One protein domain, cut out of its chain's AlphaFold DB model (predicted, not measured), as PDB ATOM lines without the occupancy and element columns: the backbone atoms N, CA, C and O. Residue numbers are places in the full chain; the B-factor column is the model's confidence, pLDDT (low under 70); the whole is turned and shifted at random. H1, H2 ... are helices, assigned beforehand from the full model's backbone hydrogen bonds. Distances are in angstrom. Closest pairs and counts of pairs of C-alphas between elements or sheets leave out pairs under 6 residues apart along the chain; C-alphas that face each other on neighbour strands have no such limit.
ATOM      1  N   TRP A   3     101.023 -58.100 201.204       71.81
ATOM      2  CA  TRP A   3     100.824 -59.505 200.842       71.81
ATOM      3  C   TRP A   3      99.732 -59.723 199.783       71.81
ATOM      4  O   TRP A   3      99.941 -60.482 198.840       71.81
ATOM      5  N   CYS A   4      98.596 -59.016 199.881       65.75
ATOM      6  CA  CYS A   4      97.517 -59.104 198.886       65.75
ATOM      7  C   CYS A   4      97.935 -58.568 197.510       65.75
ATOM      8  O   CYS A   4      97.390 -59.024 196.514       65.75
ATOM      9  N   ARG A   5      98.878 -57.615 197.456       67.06
ATOM     10  CA  ARG A   5      99.434 -57.072 196.207       67.06
ATOM     11  C   ARG A   5     100.390 -58.072 195.559       67.06
ATOM     12  O   ARG A   5     100.309 -58.292 194.359       67.06
ATOM     13  N   LEU A   6     101.252 -58.699 196.360       71.25
ATOM     14  CA  LEU A   6     102.245 -59.672 195.889       71.25
ATOM     15  C   LEU A   6     101.612 -61.016 195.485       71.25
ATOM     16  O   LEU A   6     102.079 -61.671 194.561       71.25
ATOM     17  N   ASN A   7     100.504 -61.404 196.123       71.06
ATOM     18  CA  ASN A   7      99.831 -62.692 195.912       71.06
ATOM     19  C   ASN A   7      98.563 -62.599 195.041       71.06
ATOM     20  O   ASN A   7      97.710 -63.483 195.092       71.06
ATOM     21  N   LEU A   8      98.437 -61.558 194.207       70.00
ATOM     22  CA  LEU A   8      97.317 -61.388 193.263       70.00
ATOM     23  C   LEU A   8      97.152 -62.566 192.292       70.00
ATOM     24  O   LEU A   8      96.035 -62.866 191.873       70.00
ATOM     25  N   HIS A   9      98.250 -63.232 191.937       74.00
ATOM     26  CA  HIS A   9      98.258 -64.381 191.035       74.00
ATOM     27  C   HIS A   9      97.604 -65.624 191.664       74.00
ATOM     28  O   HIS A   9      97.026 -66.443 190.949       74.00
ATOM     29  N   ARG A  10      97.611 -65.733 192.999       77.12
ATOM     30  CA  ARG A  10      97.090 -66.902 193.717       77.12
ATOM     31  C   ARG A  10      95.573 -67.043 193.566       77.12
ATOM     32  O   ARG A  10      94.863 -66.030 193.521       77.12
ATOM     33  N   PRO A  11      95.041 -68.274 193.520       79.75
ATOM     34  CA  PRO A  11      93.607 -68.507 193.445       79.75
ATOM     35  C   PRO A  11      92.883 -67.981 194.692       79.75
ATOM     36  O   PRO A  11      93.433 -67.904 195.790       79.75
ATOM     37  N   PHE A  12      91.603 -67.641 194.519       75.88
ATOM     38  CA  PHE A  12      90.762 -67.048 195.564       75.88
ATOM     39  C   PHE A  12      90.761 -67.869 196.865       75.88
ATOM     40  O   PHE A  12      90.822 -67.295 197.948       75.88
ATOM     41  N   ARG A  13      90.744 -69.206 196.760       78.19
ATOM     42  CA  ARG A  13      90.756 -70.126 197.909       78.19
ATOM     43  C   ARG A  13      92.053 -70.058 198.720       78.19
ATOM     44  O   ARG A  13      91.993 -70.105 199.940       78.19
ATOM     45  N   GLU A  14      93.206 -69.896 198.073       80.44
ATOM     46  CA  GLU A  14      94.491 -69.760 198.776       80.44
ATOM     47  C   GLU A  14      94.600 -68.413 199.494       80.44
ATOM     48  O   GLU A  14      95.004 -68.357 200.657       80.44
ATOM     49  N   GLN A  15      94.174 -67.330 198.834       80.62
ATOM     50  CA  GLN A  15      94.097 -66.013 199.474       80.62
ATOM     51  C   GLN A  15      93.141 -66.040 200.672       80.62
ATOM     52  O   GLN A  15      93.466 -65.521 201.739       80.62
ATOM     53  N   HIS A  16      91.984 -66.691 200.510       82.12
ATOM     54  CA  HIS A  16      91.002 -66.890 201.571       82.12
ATOM     55  C   HIS A  16      91.583 -67.684 202.743       82.12
ATOM     56  O   HIS A  16      91.448 -67.243 203.881       82.12
ATOM     57  N   ALA A  17      92.277 -68.796 202.494       82.00
ATOM     58  CA  ALA A  17      92.887 -69.615 203.540       82.00
ATOM     59  C   ALA A  17      93.955 -68.844 204.332       82.00
ATOM     60  O   ALA A  17      93.988 -68.908 205.565       82.00
ATOM     61  N   HIS A  18      94.790 -68.061 203.645       83.44
ATOM     62  CA  HIS A  18      95.790 -67.218 204.297       83.44
ATOM     63  C   HIS A  18      95.137 -66.130 205.161       83.44
ATOM     64  O   HIS A  18      95.437 -66.024 206.350       83.44
ATOM     65  N   LEU A  19      94.189 -65.370 204.600       79.69
ATOM     66  CA  LEU A  19      93.450 -64.335 205.334       79.69
ATOM     67  C   LEU A  19      92.696 -64.922 206.532       79.69
ATOM     68  O   LEU A  19      92.693 -64.332 207.609       79.69
ATOM     69  N   SER A  20      92.118 -66.111 206.369       80.31
ATOM     70  CA  SER A  20      91.440 -66.851 207.432       80.31
ATOM     71  C   SER A  20      92.380 -67.173 208.594       80.31
ATOM     72  O   SER A  20      92.009 -66.993 209.754       80.31
ATOM     73  N   ARG A  21      93.616 -67.602 208.305       81.81
ATOM     74  CA  ARG A  21      94.636 -67.873 209.326       81.81
ATOM     75  C   ARG A  21      95.077 -66.595 210.042       81.81
ATOM     76  O   ARG A  21      95.169 -66.602 211.266       81.81
ATOM     77  N   VAL A  22      95.271 -65.498 209.308       80.62
ATOM     78  CA  VAL A  22      95.623 -64.187 209.884       80.62
ATOM     79  C   VAL A  22      94.514 -63.672 210.804       80.62
ATOM     80  O   VAL A  22      94.791 -63.279 211.932       80.62
ATOM     81  N   ILE A  23      93.252 -63.723 210.364       76.50
ATOM     82  CA  ILE A  23      92.093 -63.307 211.172       76.50
ATOM     83  C   ILE A  23      91.972 -64.173 212.423       76.50
ATOM     84  O   ILE A  23      91.732 -63.640 213.505       76.50
ATOM     85  N   ARG A  24      92.162 -65.492 212.300       76.62
ATOM     86  CA  ARG A  24      92.115 -66.413 213.439       76.62
ATOM     87  C   ARG A  24      93.228 -66.115 214.445       76.62
ATOM     88  O   ARG A  24      92.932 -66.041 215.629       76.62
ATOM     89  N   GLY A  25      94.460 -65.873 213.990       74.56
ATOM     90  CA  GLY A  25      95.565 -65.458 214.861       74.56
ATOM     91  C   GLY A  25      95.297 -64.114 215.544       74.56
ATOM     92  O   GLY A  25      95.458 -63.988 216.753       74.56
ATOM     93  N   HIS A  26      94.782 -63.131 214.799       75.31
ATOM     94  CA  HIS A  26      94.422 -61.823 215.345       75.31
ATOM     95  C   HIS A  26      93.290 -61.924 216.380       75.31
ATOM     96  O   HIS A  26      93.362 -61.300 217.430       75.31
ATOM     97  N   CYS A  27      92.265 -62.742 216.131       69.94
ATOM     98  CA  CYS A  27      91.193 -62.981 217.100       69.94
ATOM     99  C   CYS A  27      91.658 -63.814 218.298       69.94
ATOM    100  O   CYS A  27      91.142 -63.611 219.385       69.94
ATOM    101  N   ALA A  28      92.617 -64.726 218.141       70.44
ATOM    102  CA  ALA A  28      93.187 -65.458 219.271       70.44
ATOM    103  C   ALA A  28      93.998 -64.532 220.194       70.44
ATOM    104  O   ALA A  28      93.916 -64.664 221.409       70.44
ATOM    105  N   TYR A  29      94.724 -63.569 219.613       70.56
ATOM    106  CA  TYR A  29      95.571 -62.627 220.349       70.56
ATOM    107  C   TYR A  29      94.796 -61.431 220.934       70.56
ATOM    108  O   TYR A  29      95.067 -60.997 222.046       70.56
ATOM    109  N   TYR A  30      93.809 -60.898 220.202       64.62
ATOM    110  CA  TYR A  30      93.035 -59.707 220.593       64.62
ATOM    111  C   TYR A  30      91.582 -60.000 220.995       64.62
ATOM    112  O   TYR A  30      90.845 -59.081 221.360       64.62
ATOM    113  N   GLY A  31      91.140 -61.256 220.921       59.12
ATOM    114  CA  GLY A  31      89.802 -61.705 221.317       59.12
ATOM    115  C   GLY A  31      89.666 -61.873 222.820       59.12
ATOM    116  O   GLY A  31      89.211 -62.915 223.270       59.12
ATOM    117  N   ILE A  32      90.059 -60.847 223.572       55.16
ATOM    118  CA  ILE A  32      89.759 -60.701 224.992       55.16
ATOM    119  C   ILE A  32      88.511 -59.810 225.098       55.16
ATOM    120  O   ILE A  32      88.351 -58.836 224.348       55.16
ATOM    121  N   SER A  33      87.577 -60.216 225.961       50.72
ATOM    122  CA  SER A  33      86.242 -59.639 226.157       50.72
ATOM    123  C   SER A  33      86.259 -58.105 226.201       50.72
ATOM    124  O   SER A  33      86.911 -57.511 227.051       50.72
ATOM    125  N   GLY A  34      85.543 -57.465 225.267       53.50
ATOM    126  CA  GLY A  34      85.412 -56.001 225.168       53.50
ATOM    127  C   GLY A  34      85.805 -55.412 223.807       53.50
ATOM    128  O   GLY A  34      85.304 -54.360 223.416       53.50
ATOM    129  N   ASN A  35      86.615 -56.117 223.007       64.56
ATOM    130  CA  ASN A  35      87.131 -55.601 221.727       64.56
ATOM    131  C   ASN A  35      86.312 -55.966 220.473       64.56
ATOM    132  O   ASN A  35      86.766 -55.754 219.345       64.56
ATOM    133  N   GLY A  36      85.075 -56.451 220.623       65.19
ATOM    134  CA  GLY A  36      84.236 -56.884 219.493       65.19
ATOM    135  C   GLY A  36      84.049 -55.815 218.404       65.19
ATOM    136  O   GLY A  36      84.047 -56.129 217.212       65.19
ATOM    137  N   ARG A  37      83.983 -54.530 218.788       72.00
ATOM    138  CA  ARG A  37      83.881 -53.402 217.844       72.00
ATOM    139  C   ARG A  37      85.157 -53.228 217.014       72.00
ATOM    140  O   ARG A  37      85.067 -53.055 215.798       72.00
ATOM    141  N   ARG A  38      86.334 -53.330 217.644       73.62
ATOM    142  CA  ARG A  38      87.643 -53.262 216.969       73.62
ATOM    143  C   ARG A  38      87.869 -54.458 216.053       73.62
ATOM    144  O   ARG A  38      88.302 -54.270 214.921       73.62
ATOM    145  N   ILE A  39      87.490 -55.659 216.484       73.38
ATOM    146  CA  ILE A  39      87.596 -56.873 215.665       73.38
ATOM    147  C   ILE A  39      86.688 -56.777 214.433       73.38
ATOM    148  O   ILE A  39      87.121 -57.056 213.314       73.38
ATOM    149  N   ARG A  40      85.443 -56.309 214.602       75.00
ATOM    150  CA  ARG A  40      84.519 -56.089 213.480       75.00
ATOM    151  C   ARG A  40      85.043 -55.016 212.521       75.00
ATOM    152  O   ARG A  40      84.959 -55.200 211.308       75.00
ATOM    153  N   TRP A  41      85.618 -53.929 213.043       81.62
ATOM    154  CA  TRP A  41      86.255 -52.895 212.225       81.62
ATOM    155  C   TRP A  41      87.446 -53.448 211.435       81.62
ATOM    156  O   TRP A  41      87.518 -53.240 210.226       81.62
ATOM    157  N   TYR A  42      88.326 -54.217 212.080       78.00
ATOM    158  CA  TYR A  42      89.477 -54.853 211.440       78.00
ATOM    159  C   TYR A  42      89.045 -55.812 210.324       78.00
ATOM    160  O   TYR A  42      89.534 -55.720 209.197       78.00
ATOM    161  N   HIS A  43      88.048 -56.658 210.598       79.00
ATOM    162  CA  HIS A  43      87.459 -57.553 209.605       79.00
ATOM    163  C   HIS A  43      86.884 -56.769 208.413       79.00
ATOM    164  O   HIS A  43      87.110 -57.123 207.256       79.00
ATOM    165  N   HIS A  44      86.196 -55.655 208.675       82.56
ATOM    166  CA  HIS A  44      85.666 -54.787 207.627       82.56
ATOM    167  C   HIS A  44      86.772 -54.149 206.773       82.56
ATOM    168  O   HIS A  44      86.663 -54.141 205.544       82.56
ATOM    169  N   GLN A  45      87.863 -53.666 207.379       85.75
ATOM    170  CA  GLN A  45      88.995 -53.115 206.624       85.75
ATOM    171  C   GLN A  45      89.696 -54.183 205.779       85.75
ATOM    172  O   GLN A  45      89.977 -53.941 204.604       85.75
ATOM    173  N   LEU A  46      89.914 -55.383 206.328       82.62
ATOM    174  CA  LEU A  46      90.465 -56.516 205.581       82.62
ATOM    175  C   LEU A  46      89.606 -56.860 204.360       82.62
ATOM    176  O   LEU A  46      90.133 -56.958 203.251       82.62
ATOM    177  N   MET A  47      88.284 -56.958 204.532       83.06
ATOM    178  CA  MET A  47      87.351 -57.203 203.428       83.06
ATOM    179  C   MET A  47      87.415 -56.110 202.352       83.06
ATOM    180  O   MET A  47      87.413 -56.425 201.164       83.06
ATOM    181  N   ARG A  48      87.515 -54.829 202.737       86.19
ATOM    182  CA  ARG A  48      87.652 -53.708 201.786       86.19
ATOM    183  C   ARG A  48      88.938 -53.791 200.972       86.19
ATOM    184  O   ARG A  48      88.903 -53.608 199.756       86.19
ATOM    185  N   ILE A  49      90.059 -54.065 201.637       85.25
ATOM    186  CA  ILE A  49      91.364 -54.210 200.989       85.25
ATOM    187  C   ILE A  49      91.325 -55.398 200.026       85.25
ATOM    188  O   ILE A  49      91.726 -55.260 198.872       85.25
ATOM    189  N   TRP A  50      90.786 -56.537 200.460       82.06
ATOM    190  CA  TRP A  50      90.697 -57.730 199.626       82.06
ATOM    191  C   TRP A  50      89.785 -57.524 198.412       82.06
ATOM    192  O   TRP A  50      90.194 -57.811 197.289       82.06
ATOM    193  N   LYS A  51      88.607 -56.909 198.596       84.88
ATOM    194  CA  LYS A  51      87.711 -56.506 197.498       84.88
ATOM    195  C   LYS A  51      88.424 -55.605 196.488       84.88
ATOM    196  O   LYS A  51      88.280 -55.821 195.289       84.88
ATOM    197  N   LYS A  52      89.189 -54.608 196.952       84.25
ATOM    198  CA  LYS A  52      89.954 -53.699 196.078       84.25
ATOM    199  C   LYS A  52      90.950 -54.474 195.214       84.25
ATOM    200  O   LYS A  52      91.042 -54.218 194.020       84.25
ATOM    201  N   TRP A  53      91.676 -55.423 195.798       82.25
ATOM    202  CA  TRP A  53      92.651 -56.232 195.066       82.25
ATOM    203  C   TRP A  53      91.998 -57.246 194.124       82.25
ATOM    204  O   TRP A  53      92.469 -57.405 193.004       82.25
ATOM    205  N   LEU A  54      90.874 -57.856 194.506       79.62
ATOM    206  CA  LEU A  54      90.107 -58.731 193.613       79.62
ATOM    207  C   LEU A  54      89.517 -57.970 192.421       79.62
ATOM    208  O   LEU A  54      89.572 -58.476 191.305       79.62
ATOM    209  N   ALA A  55      89.015 -56.752 192.638       82.00
ATOM    210  CA  ALA A  55      88.555 -55.880 191.557       82.00
ATOM    211  C   ALA A  55      89.692 -55.509 190.590       82.00
ATOM    212  O   ALA A  55      89.467 -55.410 189.396       82.00
ATOM    213  N   ARG A  56      90.928 -55.360 191.089       77.62
ATOM    214  CA  ARG A  56      92.118 -55.138 190.244       77.62
ATOM    215  C   ARG A  56      92.636 -56.406 189.558       77.62
ATOM    216  O   ARG A  56      93.373 -56.296 188.589       77.62
ATOM    217  N   ARG A  57      92.312 -57.593 190.085       75.12
ATOM    218  CA  ARG A  57      92.669 -58.899 189.499       75.12
ATOM    219  C   ARG A  57      91.731 -59.275 188.352       75.12
ATOM    220  O   ARG A  57      92.148 -59.943 187.413       75.12
ATOM    221  N   GLY A  58      90.455 -58.913 188.467       68.25
ATOM    222  CA  GLY A  58      89.472 -59.109 187.411       68.25
ATOM    223  C   GLY A  58      89.677 -58.125 186.261       68.25
ATOM    224  O   GLY A  58      90.137 -57.008 186.465       68.25
ATOM    225  N   ARG A  59      89.280 -58.530 185.051       62.00
ATOM    226  CA  ARG A  59      89.184 -57.630 183.887       62.00
ATOM    227  C   ARG A  59      88.142 -56.523 184.108       62.00
ATOM    228  O   ARG A  59      88.213 -55.470 183.490       62.00
ATOM    229  N   ASP A  60      87.200 -56.780 185.013       57.88
ATOM    230  CA  ASP A  60      86.173 -55.844 185.438       57.88
ATOM    231  C   ASP A  60      86.608 -55.130 186.724       57.88
ATOM    232  O   ASP A  60      86.691 -55.727 187.803       57.88
ATOM    233  N   SER A  61      86.890 -53.835 186.591       65.25
ATOM    234  CA  SER A  61      87.343 -52.973 187.688       65.25
ATOM    235  C   SER A  61      86.262 -52.747 188.754       65.25
ATOM    236  O   SER A  61      86.532 -52.149 189.800       65.25
ATOM    237  N   ASN A  62      85.035 -53.221 188.515       71.56
ATOM    238  CA  ASN A  62      83.867 -52.913 189.309       71.56
ATOM    239  C   ASN A  62      83.289 -54.184 189.946       71.56
ATOM    240  O   ASN A  62      82.219 -54.664 189.599       71.56
ATOM    241  N   LEU A  63      83.988 -54.742 190.941       80.62
ATOM    242  CA  LEU A  63      83.440 -55.827 191.762       80.62
ATOM    243  C   LEU A  63      82.405 -55.254 192.754       80.62
ATOM    244  O   LEU A  63      82.816 -54.598 193.725       80.62
ATOM    245  N   PRO A  64      81.086 -55.490 192.589       85.06
ATOM    246  CA  PRO A  64      80.094 -54.991 193.531       85.06
ATOM    247  C   PRO A  64      80.159 -55.773 194.845       85.06
ATOM    248  O   PRO A  64      80.542 -56.947 194.899       85.06
ATOM    249  N   TRP A  65      79.755 -55.120 195.935       83.50
ATOM    250  CA  TRP A  65      79.714 -55.749 197.256       83.50
ATOM    251  C   TRP A  65      78.808 -56.977 197.306       83.50
ATOM    252  O   TRP A  65      79.135 -57.920 198.018       83.50
ATOM    253  N   SER A  66      77.713 -56.997 196.545       84.75
ATOM    254  CA  SER A  66      76.804 -58.143 196.431       84.75
ATOM    255  C   SER A  66      77.517 -59.385 195.886       84.75
ATOM    256  O   SER A  66      77.476 -60.442 196.510       84.75
ATOM    257  N   ARG A  67      78.264 -59.248 194.782       82.56
ATOM    258  CA  ARG A  67      79.044 -60.345 194.183       82.56
ATOM    259  C   ARG A  67      80.165 -60.816 195.105       82.56
ATOM    260  O   ARG A  67      80.379 -62.018 195.243       82.56
ATOM    261  N   PHE A  68      80.840 -59.885 195.776       83.31
ATOM    262  CA  PHE A  68      81.848 -60.230 196.779       83.31
ATOM    263  C   PHE A  68      81.233 -60.974 197.976       83.31
ATOM    264  O   PHE A  68      81.766 -61.994 198.399       83.31
ATOM    265  N   ARG A  69      80.067 -60.544 198.474       82.62
ATOM    266  CA  ARG A  69      79.324 -61.257 199.527       82.62
ATOM    267  C   ARG A  69      78.873 -62.644 199.075       82.62
ATOM    268  O   ARG A  69      79.000 -63.575 199.852       82.62
ATOM    269  N   ALA A  70      78.428 -62.810 197.831       83.56
ATOM    270  CA  ALA A  70      78.087 -64.126 197.284       83.56
ATOM    271  C   ALA A  70      79.312 -65.058 197.205       83.56
ATOM    272  O   ALA A  70      79.208 -66.257 197.458       83.56
ATOM    273  N   MET A  71      80.498 -64.518 196.904       81.31
ATOM    274  CA  MET A  71      81.753 -65.276 196.987       81.31
ATOM    275  C   MET A  71      82.080 -65.677 198.430       81.31
ATOM    276  O   MET A  71      82.441 -66.826 198.663       81.31
ATOM    277  N   LEU A  72      81.905 -64.761 199.387       79.69
ATOM    278  CA  LEU A  72      82.070 -65.049 200.813       79.69
ATOM    279  C   LEU A  72      81.021 -66.034 201.343       79.69
ATOM    280  O   LEU A  72      81.330 -66.804 202.236       79.69
ATOM    281  N   ALA A  73      79.808 -66.063 200.793       80.56
ATOM    282  CA  ALA A  73      78.796 -67.047 201.170       80.56
ATOM    283  C   ALA A  73      79.229 -68.474 200.792       80.56
ATOM    284  O   ALA A  73      79.011 -69.410 201.553       80.56
ATOM    285  N   ARG A  74      79.908 -68.633 199.646       79.31
ATOM    286  CA  ARG A  74      80.493 -69.917 199.214       79.31
ATOM    287  C   ARG A  74      81.796 -70.264 199.935       79.31
ATOM    288  O   ARG A  74      82.164 -71.430 200.021       79.31
ATOM    289  N   HIS A  75      82.506 -69.251 200.419       75.12
ATOM    290  CA  HIS A  75      83.780 -69.377 201.118       75.12
ATOM    291  C   HIS A  75      83.768 -68.480 202.361       75.12
ATOM    292  O   HIS A  75      84.361 -67.393 202.346       75.12
TER     293      HIS A  75
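What this domain is: This is residues 3 to 75 of the 89 residues of an uncharacterized protein of Bradyrhizobium zhanjiangense (UniProt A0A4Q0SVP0). Two long helices, H2 and H3, run side by side in opposite ways as a loose helical hairpin that makes the long axis. Near the end of the hairpin away from its turn, the short H1 sits on one side, and H4 lies on the other side, crosswise to H3 and loosely set beside it. The printed part has 73 residues with four named helices, in the order H1, H2, H3, H4, and no named strand; the class is all helix. The whole is elongated, with spans of 42 by 23 by 21 A, and only just compact, close to loose, with a radius of gyration of the C-alphas of 13.2 A.

How they stand to each other: H1, residues 3 to 6, is close to but not clearly touching H2, residues 12 to 30; their closest C-alphas, those of Cys 4 and Gln 15, are 7.7 A apart. H1 only just touches H3, residues 36 to 57, with 3 pairs of C-alphas within 8 A; the closest are those of Cys 4 and Trp 53, 6.8 A apart, and H3 touches H1 with residues 50 to 53 alone. H2 and H3 form a helical hairpin, at a shallow tilt of 20 degrees, opposite ways. They only just touch, with 3 pairs of C-alphas within 8 A, through residues 23 to 30 of H2 and 39 to 43 of H3 alone; the closest C-alphas are those of Cys 27 and Ile 39, 7.2 A apart. H4, residues 65 to 74, is close to but not clearly touching H3, about perpendicular at 77 degrees; the closest C-alphas, those of Lys 51 and Phe 68, are 7.0 A apart. H4 is apart from H1 and from H2. In H2, H3 and H4 every O i to N i+4 pair is within hydrogen-bond range, while H1 is too short for such a pair.

Where its parts are: H1 begins at C-alpha 3, at (100.824, -59.505, 200.842), and has 4 residues. H2, residues 12 to 30, measures 26.2 A from first to last C-alpha. H3, residues 36 to 57, is the longest helix, at 31.2 A, and begins at C-alpha 36, at (84.236, -56.884, 219.493). H4, residues 65 to 74, measures 14.3 A and ends at C-alpha 74, at (80.493, -69.917, 199.214).

The domain as a whole: The two C-alphas farthest apart, those of Ser 33 and Arg 59, are 42.4 A from each other. The printed part has no cut. The links H1 to H2 and H2 to H3 are tight, and the link H3 to H4 is short. The mean pLDDT of the printed part is 75.8, and 14 residues are under 70: residues 4 to 5, 27, 30 to 36 and 58 to 61.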